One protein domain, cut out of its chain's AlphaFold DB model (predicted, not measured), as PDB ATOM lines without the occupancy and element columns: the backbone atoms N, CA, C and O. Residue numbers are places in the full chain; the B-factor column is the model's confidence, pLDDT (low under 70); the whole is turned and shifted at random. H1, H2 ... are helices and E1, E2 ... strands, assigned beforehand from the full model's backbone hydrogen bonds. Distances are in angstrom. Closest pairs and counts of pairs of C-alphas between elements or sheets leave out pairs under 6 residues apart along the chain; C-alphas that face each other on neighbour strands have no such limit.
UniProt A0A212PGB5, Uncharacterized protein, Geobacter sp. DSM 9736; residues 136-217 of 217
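This is residues 136 to 217 of the 217 residues of an uncharacterized protein of Geobacter sp. DSM 9736 (UniProt A0A212PGB5). A small three-stranded sheet stands as a wall at one end of an elongated domain, and three steeply tilted helices fill the space on one side of it, leaving its other face bare. H2 packs slantwise over edge strand E1, H3 runs away from the sheet straight from the end of E3, and H1 touches both helices and meets the sheet with its first residues. The printed part has 82 residues, with three named helices and three named strands in the order H1 H2 E1 E2 E3 H3; the sheet, in the order E1 E2 E3, is antiparallel, and the class is mixed, helices and strands. The whole is compact, with a radius of gyration of the C-alphas of 12.6 A and spans of 35 by 22 by 22 A.

In the sheet, E1 is residues 175 to 179, 11.5 A long, E2 is residues 184 to 188, 13.4 A, and E3 is residues 194 to 198, 13.8 A. E1 begins at C-alpha 175, (111.365, 93.232, 143.278). H2 is residues 157 to 169, 18.5 A from first to last C-alpha. H1 is residues 136 to 151, 22.1 A, and begins at C-alpha 136, (111.751, 98.780, 148.530). H3, the longest helix, is residues 199 to 215, 24.3 A, and ends at C-alpha 215, (119.892, 118.541, 153.447).

E1, E2 and E3 form a meander, each strand the antiparallel neighbour of the one before. E1 and E2 are a hairpin at 166 degrees, with N 186 and O 177 2.8 A apart, within hydrogen-bond range. E2 and E3 are a hairpin at 153 degrees, with N 195 and O 187 2.8 A apart, within hydrogen-bond range. H2 and H3 are on one face of the sheet, an arrangement of two layers, one of strands and one of helices. H2 has a height over the sheet of 8.9 A and lies over E1, slantwise to it at 44 degrees on the local plane; their closest C-alphas, of Ala 168 and Gln 176, are 5.1 A apart. H1 only grazes the sheet, with residues 136 to 139. H1 touches H3 at a steep tilt of 56 degrees, the same way, the closest C-alphas being those of Glu 141 and Ile 209, 6.8 A apart; H1 touches H3 with residues 137 to 141 alone, and H3 touches H1 with residues 205 to 209 alone. H1 and H2 only just touch, with 3 pairs of C-alphas within 8 A, made by residues 140 to 143 of H1 and 160 to 163 of H2 alone; the closest C-alphas are those of Met 143 and Ile 160, 7.3 A. H2 and H3 are close but not clearly touching, with the C-alphas of Phe 157 and Arg 203 closest at 7.1 A. In H1, H2 and H3, every O i to N i+4 pair is within hydrogen-bond range.

The two C-alphas farthest apart, those of Asp 181 and Arg 217, are 37.2 A apart. The printed part has no cut, and its links are tight; E3 and H3 have 0 residues between them. The mean pLDDT of the printed part is 87.7, and residues 215 to 217, the last being the chain's last residue, are under 70.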
ATOM      1  N   LEU A 136     111.912  97.887 149.674       88.38
ATOM      2  CA  LEU A 136     111.751  98.780 148.530       88.38
ATOM      3  C   LEU A 136     112.458 100.125 148.741       88.38
ATOM      4  O   LEU A 136     113.193 100.578 147.872       88.38
ATOM      5  N   GLY A 137     112.293 100.769 149.897       89.12
ATOM      6  CA  GLY A 137     112.962 102.032 150.203       89.12
ATOM      7  C   GLY A 137     114.489 101.929 150.209       89.12
ATOM      8  O   GLY A 137     115.156 102.909 149.877       89.12
ATOM      9  N   LYS A 138     115.037 100.761 150.568       88.31
ATOM     10  CA  LYS A 138     116.475 100.484 150.474       88.31
ATOM     11  C   LYS A 138     116.919 100.318 149.019       88.31
ATOM     12  O   LYS A 138     117.841 101.013 148.615       88.31
ATOM     13  N   VAL A 139     116.228  99.486 148.235       91.00
ATOM     14  CA  VAL A 139     116.519  99.296 146.801       91.00
ATOM     15  C   VAL A 139     116.524 100.639 146.065       91.00
ATOM     16  O   VAL A 139     117.470 100.949 145.350       91.00
ATOM     17  N   LEU A 140     115.521 101.486 146.315       93.88
ATOM     18  CA  LEU A 140     115.441 102.821 145.717       93.88
ATOM     19  C   LEU A 140     116.592 103.746 146.144       93.88
ATOM     20  O   LEU A 140     117.032 104.574 145.352       93.88
ATOM     21  N   GLU A 141     117.065 103.660 147.391       90.44
ATOM     22  CA  GLU A 141     118.226 104.446 147.832       90.44
ATOM     23  C   GLU A 141     119.507 103.954 147.157       90.44
ATOM     24  O   GLU A 141     120.264 104.788 146.673       90.44
ATOM     25  N   ASP A 142     119.707 102.638 147.062       89.38
ATOM     26  CA  ASP A 142     120.878 102.026 146.424       89.38
ATOM     27  C   ASP A 142     120.948 102.380 144.920       89.38
ATOM     28  O   ASP A 142     122.011 102.756 144.419       89.38
ATOM     29  N   MET A 143     119.808 102.371 144.216       91.19
ATOM     30  CA  MET A 143     119.696 102.857 142.828       91.19
ATOM     31  C   MET A 143     120.078 104.336 142.708       91.19
ATOM     32  O   MET A 143     120.887 104.725 141.867       91.19
ATOM     33  N   VAL A 144     119.528 105.184 143.584       90.19
ATOM     34  CA  VAL A 144     119.817 106.626 143.580       90.19
ATOM     35  C   VAL A 144     121.295 106.906 143.861       90.19
ATOM     36  O   VAL A 144     121.868 107.760 143.187       90.19
ATOM     37  N   VAL A 145     121.911 106.204 144.821       87.06
ATOM     38  CA  VAL A 145     123.355 106.296 145.114       87.06
ATOM     39  C   VAL A 145     124.157 105.951 143.866       87.06
ATOM     40  O   VAL A 145     124.955 106.763 143.411       87.06
ATOM     41  N   THR A 146     123.875 104.795 143.264       86.31
ATOM     42  CA  THR A 146     124.580 104.312 142.070       86.31
ATOM     43  C   THR A 146     124.488 105.320 140.924       86.31
ATOM     44  O   THR A 146     125.484 105.626 140.264       86.31
ATOM     45  N   HIS A 147     123.314 105.914 140.711       87.12
ATOM     46  CA  HIS A 147     123.127 106.958 139.707       87.12
ATOM     47  C   HIS A 147     123.879 108.254 140.024       87.12
ATOM     48  O   HIS A 147     124.437 108.875 139.116       87.12
ATOM     49  N   LEU A 148     123.896 108.685 141.285       83.50
ATOM     50  CA  LEU A 148     124.638 109.874 141.704       83.50
ATOM     51  C   LEU A 148     126.147 109.672 141.541       83.50
ATOM     52  O   LEU A 148     126.815 110.578 141.045       83.50
ATOM     53  N   ASP A 149     126.656 108.490 141.878       82.19
ATOM     54  CA  ASP A 149     128.075 108.147 141.768       82.19
ATOM     55  C   ASP A 149     128.529 108.036 140.304       82.19
ATOM     56  O   ASP A 149     129.641 108.438 139.963       82.19
ATOM     57  N   THR A 150     127.662 107.543 139.415       85.38
ATOM     58  CA  THR A 150     127.977 107.366 137.985       85.38
ATOM     59  C   THR A 150     127.763 108.624 137.149       85.38
ATOM     60  O   THR A 150     128.571 108.937 136.277       85.38
ATOM     61  N   SER A 151     126.663 109.345 137.376       88.38
ATOM     62  CA  SER A 151     126.220 110.446 136.509       88.38
ATOM     63  C   SER A 151     126.319 111.830 137.152       88.38
ATOM     64  O   SER A 151     126.089 112.837 136.480       88.38
ATOM     65  N   GLY A 152     126.610 111.908 138.454       84.50
ATOM     66  CA  GLY A 152     126.676 113.165 139.204       84.50
ATOM     67  C   GLY A 152     125.327 113.869 139.393       84.50
ATOM     68  O   GLY A 152     125.284 114.961 139.963       84.50
ATOM     69  N   ARG A 153     124.216 113.277 138.929       88.12
ATOM     70  CA  ARG A 153     122.873 113.870 138.997       88.12
ATOM     71  C   ARG A 153     121.860 112.932 139.635       88.12
ATOM     72  O   ARG A 153     121.982 111.715 139.582       88.12
ATOM     73  N   PHE A 154     120.807 113.527 140.189       89.25
ATOM     74  CA  PHE A 154     119.675 112.757 140.690       89.25
ATOM     75  C   PHE A 154     118.930 112.093 139.509       89.25
ATOM     76  O   PHE A 154     118.685 112.771 138.498       89.25
ATOM     77  N   PRO A 155     118.568 110.802 139.602       91.25
ATOM     78  CA  PRO A 155     117.900 110.093 138.514       91.25
ATOM     79  C   PRO A 155     116.478 110.610 138.273       91.25
ATOM     80  O   PRO A 155     115.789 111.099 139.175       91.25
ATOM     81  N   ARG A 156     116.024 110.517 137.022       94.31
ATOM     82  CA  ARG A 156     114.643 110.806 136.628       94.31
ATOM     83  C   ARG A 156     113.759 109.620 136.998       94.31
ATOM     84  O   ARG A 156     114.201 108.480 137.005       94.31
ATOM     85  N   PHE A 157     112.472 109.879 137.218       93.69
ATOM     86  CA  PHE A 157     111.522 108.832 137.602       93.69
ATOM     87  C   PHE A 157     111.485 107.654 136.615       93.69
ATOM     88  O   PHE A 157     111.528 106.511 137.044       93.69
ATOM     89  N   LYS A 158     111.481 107.933 135.304       94.06
ATOM     90  CA  LYS A 158     111.491 106.888 134.266       94.06
ATOM     91  C   LYS A 158     112.737 105.997 134.309       94.06
ATOM     92  O   LYS A 158     112.641 104.830 133.977       94.06
ATOM     93  N   GLU A 159     113.882 106.543 134.717       94.50
ATOM     94  CA  GLU A 159     115.131 105.776 134.829       94.50
ATOM     95  C   GLU A 159     115.029 104.778 135.987       94.50
ATOM     96  O   GLU A 159     115.343 103.610 135.813       94.50
ATOM     97  N   ILE A 160     114.460 105.207 137.121       95.81
ATOM     98  CA  ILE A 160     114.199 104.324 138.267       95.81
ATOM     99  C   ILE A 160     113.202 103.213 137.924       95.81
ATOM    100  O   ILE A 160     113.416 102.074 138.317       95.81
ATOM    101  N   ILE A 161     112.114 103.524 137.209       96.19
ATOM    102  CA  ILE A 161     111.149 102.492 136.798       96.19
ATOM    103  C   ILE A 161     111.821 101.459 135.891       96.19
ATOM    104  O   ILE A 161     111.699 100.268 136.149       96.19
ATOM    105  N   HIS A 162     112.622 101.907 134.925       95.06
ATOM    106  CA  HIS A 162     113.343 100.998 134.045       95.06
ATOM    107  C   HIS A 162     114.353 100.104 134.786       95.06
ATOM    108  O   HIS A 162     114.494  98.920 134.484       95.06
ATOM    109  N   GLU A 163     115.038 100.635 135.801       95.00
ATOM    110  CA  GLU A 163     115.909  99.814 136.648       95.00
ATOM    111  C   GLU A 163     115.120  98.799 137.485       95.00
ATOM    112  O   GLU A 163     115.560  97.659 137.632       95.00
ATOM    113  N   LEU A 164     113.946  99.167 138.008       94.69
ATOM    114  CA  LEU A 164     113.077  98.231 138.729       94.69
ATOM    115  C   LEU A 164     112.564  97.110 137.816       94.69
ATOM    116  O   LEU A 164     112.561  95.955 138.238       94.69
ATOM    117  N   GLU A 165     112.198  97.423 136.572       94.94
ATOM    118  CA  GLU A 165     111.844  96.426 135.551       94.94
ATOM    119  C   GLU A 165     113.014  95.474 135.280       94.94
ATOM    120  O   GLU A 165     112.836  94.259 135.229       94.94
ATOM    121  N   SER A 166     114.233  96.010 135.159       93.88
ATOM    122  CA  SER A 166     115.440  95.203 134.964       93.88
ATOM    123  C   SER A 166     115.725  94.287 136.164       93.88
ATOM    124  O   SER A 166     116.094  93.121 135.990       93.88
ATOM    125  N   LEU A 167     115.498  94.769 137.391       91.81
ATOM    126  CA  LEU A 167     115.591  93.940 138.593       91.81
ATOM    127  C   LEU A 167     114.533  92.831 138.616       91.81
ATOM    128  O   LEU A 167     114.876  91.687 138.911       91.81
ATOM    129  N   ALA A 168     113.281  93.136 138.273       89.81
ATOM    130  CA  ALA A 168     112.227  92.128 138.175       89.81
ATOM    131  C   ALA A 168     112.581  91.058 137.126       89.81
ATOM    132  O   ALA A 168     112.589  89.863 137.421       89.81
ATOM    133  N   ALA A 169     112.993  91.483 135.927       88.31
ATOM    134  CA  ALA A 169     113.355  90.594 134.823       88.31
ATOM    135  C   ALA A 169     114.581  89.711 135.121       88.31
ATOM    136  O   ALA A 169     114.694  88.606 134.592       88.31
ATOM    137  N   SER A 170     115.499  90.179 135.971       86.50
ATOM    138  CA  SER A 170     116.667  89.405 136.413       86.50
ATOM    139  C   SER A 170     116.383  88.466 137.591       86.50
ATOM    140  O   SER A 170     117.284  87.745 138.022       86.50
ATOM    141  N   GLY A 171     115.145  88.431 138.101       79.88
ATOM    142  CA  GLY A 171     114.753  87.574 139.220       79.88
ATOM    143  C   GLY A 171     115.277  88.069 140.569       79.88
ATOM    144  O   GLY A 171     115.639  87.268 141.434       79.88
ATOM    145  N   HIS A 172     115.371  89.386 140.755       82.56
ATOM    146  CA  HIS A 172     115.824  89.967 142.011       82.56
ATOM    147  C   HIS A 172     114.911  89.559 143.181       82.56
ATOM    148  O   HIS A 172     113.696  89.694 143.123       82.56
ATOM    149  N   ALA A 173     115.495  89.137 144.308       77.12
ATOM    150  CA  ALA A 173     114.740  88.569 145.434       77.12
ATOM    151  C   ALA A 173     113.721  89.524 146.094       77.12
ATOM    152  O   ALA A 173     112.858  89.081 146.845       77.12
ATOM    153  N   ILE A 174     113.859  90.836 145.873       87.88
ATOM    154  CA  ILE A 174     113.010  91.864 146.494       87.88
ATOM    155  C   ILE A 174     111.968  92.422 145.525       87.88
ATOM    156  O   ILE A 174     110.868  92.706 145.971       87.88
ATOM    157  N   ILE A 175     112.293  92.626 144.247       91.94
ATOM    158  CA  ILE A 175     111.365  93.232 143.278       91.94
ATOM    159  C   ILE A 175     110.872  92.095 142.398       91.94
ATOM    160  O   ILE A 175     111.681  91.494 141.700       91.94
ATOM    161  N   GLN A 176     109.584  91.778 142.484       91.12
ATOM    162  CA  GLN A 176     109.002  90.633 141.784       91.12
ATOM    163  C   GLN A 176     108.487  91.037 140.406       91.12
ATOM    164  O   GLN A 176     108.778  90.362 139.425       91.12
ATOM    165  N   GLU A 177     107.754  92.148 140.332       93.88
ATOM    166  CA  GLU A 177     107.082  92.579 139.109       93.88
ATOM    167  C   GLU A 177     106.870  94.097 139.107       93.88
ATOM    168  O   GLU A 177     106.711  94.726 140.157       93.88
ATOM    169  N   VAL A 178     106.869  94.687 137.913       93.56
ATOM    170  CA  VAL A 178     106.475  96.076 137.670       93.56
ATOM    171  C   VAL A 178     105.381  96.045 136.609       93.56
ATOM    172  O   VAL A 178     105.630  95.588 135.495       93.56
ATOM    173  N   VAL A 179     104.180  96.509 136.956       92.69
ATOM    174  CA  VAL A 179     103.010  96.498 136.067       92.69
ATOM    175  C   VAL A 179     102.743  97.936 135.628       92.69
ATOM    176  O   VAL A 179     102.171  98.728 136.376       92.69
ATOM    177  N   ASP A 180     103.208  98.300 134.429       87.69
ATOM    178  CA  ASP A 180     103.139  99.687 133.931       87.69
ATOM    179  C   ASP A 180     101.687 100.142 133.695       87.69
ATOM    180  O   ASP A 180     101.321 101.250 134.080       87.69
ATOM    181  N   ASP A 181     100.827  99.254 133.174       89.19
ATOM    182  CA  ASP A 181      99.400  99.539 132.938       89.19
ATOM    183  C   ASP A 181      98.637  99.874 134.234       89.19
ATOM    184  O   ASP A 181      97.708 100.686 134.227       89.19
ATOM    185  N   GLU A 182      99.038  99.269 135.353       87.94
ATOM    186  CA  GLU A 182      98.451  99.502 136.678       87.94
ATOM    187  C   GLU A 182      99.223 100.559 137.486       87.94
ATOM    188  O   GLU A 182      98.786 100.973 138.562       87.94
ATOM    189  N   GLU A 183     100.354 101.036 136.961       94.88
ATOM    190  CA  GLU A 183     101.310 101.897 137.654       94.88
ATOM    191  C   GLU A 183     101.693 101.356 139.052       94.88
ATOM    192  O   GLU A 183     101.738 102.107 140.040       94.88
ATOM    193  N   THR A 184     101.977 100.056 139.167       95.44
ATOM    194  CA  THR A 184     102.307  99.375 140.434       95.44
ATOM    195  C   THR A 184     103.641  98.631 140.382       95.44
ATOM    196  O   THR A 184     104.157  98.240 139.336       95.44
ATOM    197  N   VAL A 185     104.245  98.468 141.559       94.44
ATOM    198  CA  VAL A 185     105.443  97.653 141.786       94.44
ATOM    199  C   VAL A 185     105.111  96.612 142.847       94.44
ATOM    200  O   VAL A 185     104.749  96.989 143.966       94.44
ATOM    201  N   HIS A 186     105.279  95.335 142.520       93.19
ATOM    202  CA  HIS A 186     105.146  94.206 143.440       93.19
ATOM    203  C   HIS A 186     106.518  93.824 143.995       93.19
ATOM    204  O   HIS A 186     107.500  93.670 143.259       93.19
ATOM    205  N   TRP A 187     106.614  93.711 145.315       94.19
ATOM    206  CA  TRP A 187     107.881  93.509 146.002       94.19
ATOM    207  C   TRP A 187     107.711  92.758 147.319       94.19
ATOM    208  O   TRP A 187     106.642  92.717 147.920       94.19
ATOM    209  N   VAL A 188     108.808  92.181 147.804       83.62
ATOM    210  CA  VAL A 188     108.830  91.354 149.010       83.62
ATOM    211  C   VAL A 188     109.440  92.118 150.181       83.62
ATOM    212  O   VAL A 188     110.569  92.629 150.145       83.62
ATOM    213  N   THR A 189     108.699  92.162 151.281       82.06
ATOM    214  CA  THR A 189     109.134  92.753 152.544       82.06
ATOM    215  C   THR A 189     110.260  91.954 153.194       82.06
ATOM    216  O   THR A 189     110.534  90.798 152.880       82.06
ATOM    217  N   LYS A 190     110.892  92.535 154.220       73.31
ATOM    218  CA  LYS A 190     111.937  91.848 154.996       73.31
ATOM    219  C   LYS A 190     111.447  90.554 155.660       73.31
ATOM    220  O   LYS A 190     112.261  89.699 155.994       73.31
ATOM    221  N   LYS A 191     110.136  90.425 155.881       75.06
ATOM    222  CA  LYS A 191     109.509  89.242 156.482       75.06
ATOM    223  C   LYS A 191     109.097  88.189 155.448       75.06
ATOM    224  O   LYS A 191     108.505  87.193 155.842       75.06
ATOM    225  N   GLY A 192     109.388  88.402 154.163       77.19
ATOM    226  CA  GLY A 192     108.963  87.499 153.093       77.19
ATOM    227  C   GLY A 192     107.496  87.663 152.690       77.19
ATOM    228  O   GLY A 192     106.964  86.786 152.027       77.19
ATOM    229  N   LEU A 193     106.831  88.743 153.115       78.56
ATOM    230  CA  LEU A 193     105.459  89.050 152.699       78.56
ATOM    231  C   LEU A 193     105.479  89.845 151.398       78.56
ATOM    232  O   LEU A 193     106.272  90.781 151.295       78.56
ATOM    233  N   GLU A 194     104.604  89.489 150.469       88.50
ATOM    234  CA  GLU A 194     104.382  90.218 149.221       88.50
ATOM    235  C   GLU A 194     103.567  91.485 149.499       88.50
ATOM    236  O   GLU A 194     102.568  91.458 150.222       88.50
ATOM    237  N   GLU A 195     104.024  92.606 148.955       92.25
ATOM    238  CA  GLU A 195     103.367  93.904 149.023       92.25
ATOM    239  C   GLU A 195     103.362  94.557 147.640       92.25
ATOM    240  O   GLU A 195     104.232  94.322 146.801       92.25
ATOM    241  N   GLU A 196     102.389  95.434 147.421       94.25
ATOM    242  CA  GLU A 196     102.311  96.275 146.233       94.25
ATOM    243  C   GLU A 196     102.502  97.746 146.608       94.25
ATOM    244  O   GLU A 196     102.175  98.210 147.706       94.25
ATOM    245  N   THR A 197     103.087  98.525 145.709       94.94
ATOM    246  CA  THR A 197     103.228  99.969 145.890       94.94
ATOM    247  C   THR A 197     103.041 100.680 144.565       94.94
ATOM    248  O   THR A 197     103.743 100.408 143.598       94.94
ATOM    249  N   SER A 198     102.129 101.651 144.537       96.44
ATOM    250  CA  SER A 198     101.887 102.467 143.345       96.44
ATOM    251  C   SER A 198     103.084 103.350 142.982       96.44
ATOM    252  O   SER A 198     103.860 103.782 143.843       96.44
ATOM    253  N   PHE A 199     103.181 103.740 141.714       96.00
ATOM    254  CA  PHE A 199     104.185 104.671 141.197       96.00
ATOM    255  C   PHE A 199     104.147 106.015 141.919       96.00
ATOM    256  O   PHE A 199     105.190 106.621 142.176       96.00
ATOM    257  N   LYS A 200     102.960 106.473 142.334       94.94
ATOM    258  CA  LYS A 200     102.820 107.642 143.212       94.94
ATOM    259  C   LYS A 200     103.545 107.430 144.547       94.94
ATOM    260  O   LYS A 200     104.250 108.329 145.011       94.94
ATOM    261  N   GLY A 201     103.414 106.248 145.148       91.44
ATOM    262  CA  GLY A 201     104.156 105.848 146.344       91.44
ATOM    263  C   GLY A 201     105.671 105.847 146.121       91.44
ATOM    264  O   GLY A 201     106.411 106.411 146.931       91.44
ATOM    265  N   VAL A 202     106.132 105.311 144.988       93.88
ATOM    266  CA  VAL A 202     107.551 105.335 144.589       93.88
ATOM    267  C   VAL A 202     108.057 106.775 144.427       93.88
ATOM    268  O   VAL A 202     109.083 107.136 145.006       93.88
ATOM    269  N   ARG A 203     107.316 107.651 143.733       94.19
ATOM    270  CA  ARG A 203     107.663 109.081 143.580       94.19
ATOM    271  C   ARG A 203     107.790 109.801 144.918       94.19
ATOM    272  O   ARG A 203     108.718 110.594 145.104       94.19
ATOM    273  N   ASN A 204     106.879 109.529 145.848       91.69
ATOM    274  CA  ASN A 204     106.929 110.113 147.186       91.69
ATOM    275  C   ASN A 204     108.209 109.687 147.916       91.69
ATOM    276  O   ASN A 204     108.916 110.534 148.461       91.69
ATOM    277  N   ARG A 205     108.555 108.397 147.859       91.88
ATOM    278  CA  ARG A 205     109.786 107.858 148.457       91.88
ATOM    279  C   ARG A 205     111.039 108.479 147.838       91.88
ATOM    280  O   ARG A 205     111.902 108.949 148.575       91.88
ATOM    281  N   LEU A 206     111.108 108.580 146.509       91.50
ATOM    282  CA  LEU A 206     112.215 109.246 145.810       91.50
ATOM    283  C   LEU A 206     112.342 110.725 146.193       91.50
ATOM    284  O   LEU A 206     113.451 111.221 146.375       91.50
ATOM    285  N   SER A 207     111.224 111.430 146.371       89.81
ATOM    286  CA  SER A 207     111.233 112.830 146.810       89.81
ATOM    287  C   SER A 207     111.790 112.983 148.228       89.81
ATOM    288  O   SER A 207     112.538 113.924 148.494       89.81
ATOM    289  N   LEU A 208     111.469 112.051 149.130       88.06
ATOM    290  CA  LEU A 208     112.038 112.011 150.482       88.06
ATOM    291  C   LEU A 208     113.542 111.712 150.452       88.06
ATOM    292  O   LEU A 208     114.308 112.376 151.147       88.06
ATOM    293  N   ILE A 209     113.974 110.765 149.613       85.06
ATOM    294  CA  ILE A 209     115.397 110.469 149.395       85.06
ATOM    295  C   ILE A 209     116.115 111.721 148.872       85.06
ATOM    296  O   ILE A 209     117.140 112.114 149.424       85.06
ATOM    297  N   LYS A 210     115.547 112.404 147.874       85.62
ATOM    298  CA  LYS A 210     116.101 113.644 147.314       85.62
ATOM    299  C   LYS A 210     116.285 114.730 148.373       85.62
ATOM    300  O   LYS A 210     117.352 115.331 148.430       85.62
ATOM    301  N   LYS A 211     115.270 114.972 149.211       81.00
ATOM    302  CA  LYS A 211     115.354 115.949 150.311       81.00
ATOM    303  C   LYS A 211     116.494 115.615 151.269       81.00
ATOM    304  O   LYS A 211     117.324 116.476 151.521       81.00
ATOM    305  N   LYS A 212     116.593 114.350 151.694       79.25
ATOM    306  CA  LYS A 212     117.669 113.868 152.572       79.25
ATOM    307  C   LYS A 212     119.060 114.133 151.978       79.25
ATOM    308  O   LYS A 212     119.944 114.572 152.701       79.25
ATOM    309  N   TYR A 213     119.242 113.905 150.675       75.94
ATOM    310  CA  TYR A 213     120.511 114.192 149.993       75.94
ATOM    311  C   TYR A 213     120.842 115.685 149.935       75.94
ATOM    312  O   TYR A 213     121.997 116.056 150.130       75.94
ATOM    313  N   ILE A 214     119.847 116.536 149.674       70.56
ATOM    314  CA  ILE A 214     120.030 117.994 149.624       70.56
ATOM    315  C   ILE A 214     120.369 118.545 151.013       70.56
ATOM    316  O   ILE A 214     121.278 119.350 151.124       70.56
ATOM    317  N   GLU A 215     119.676 118.094 152.060       61.91
ATOM    318  CA  GLU A 215     119.892 118.541 153.447       61.91
ATOM    319  C   GLU A 215     121.231 118.069 154.038       61.91
ATOM    320  O   GLU A 215     121.718 118.649 155.003       61.91
ATOM    321  N   SER A 216     121.822 117.007 153.481       56.59
ATOM    322  CA  SER A 216     123.119 116.467 153.913       56.59
ATOM    323  C   SER A 216     124.344 117.115 153.251       56.59
ATOM    324  O   SER A 216     125.468 116.739 153.585       56.59
ATOM    325  N   ARG A 217     124.137 118.033 152.299       47.91
ATOM    326  CA  ARG A 217     125.185 118.799 151.610       47.91
ATOM    327  C   ARG A 217     125.219 120.234 152.115       47.91
ATOM    328  O   ARG A 217     126.344 120.770 152.188       47.91
TER     329      ARG A 217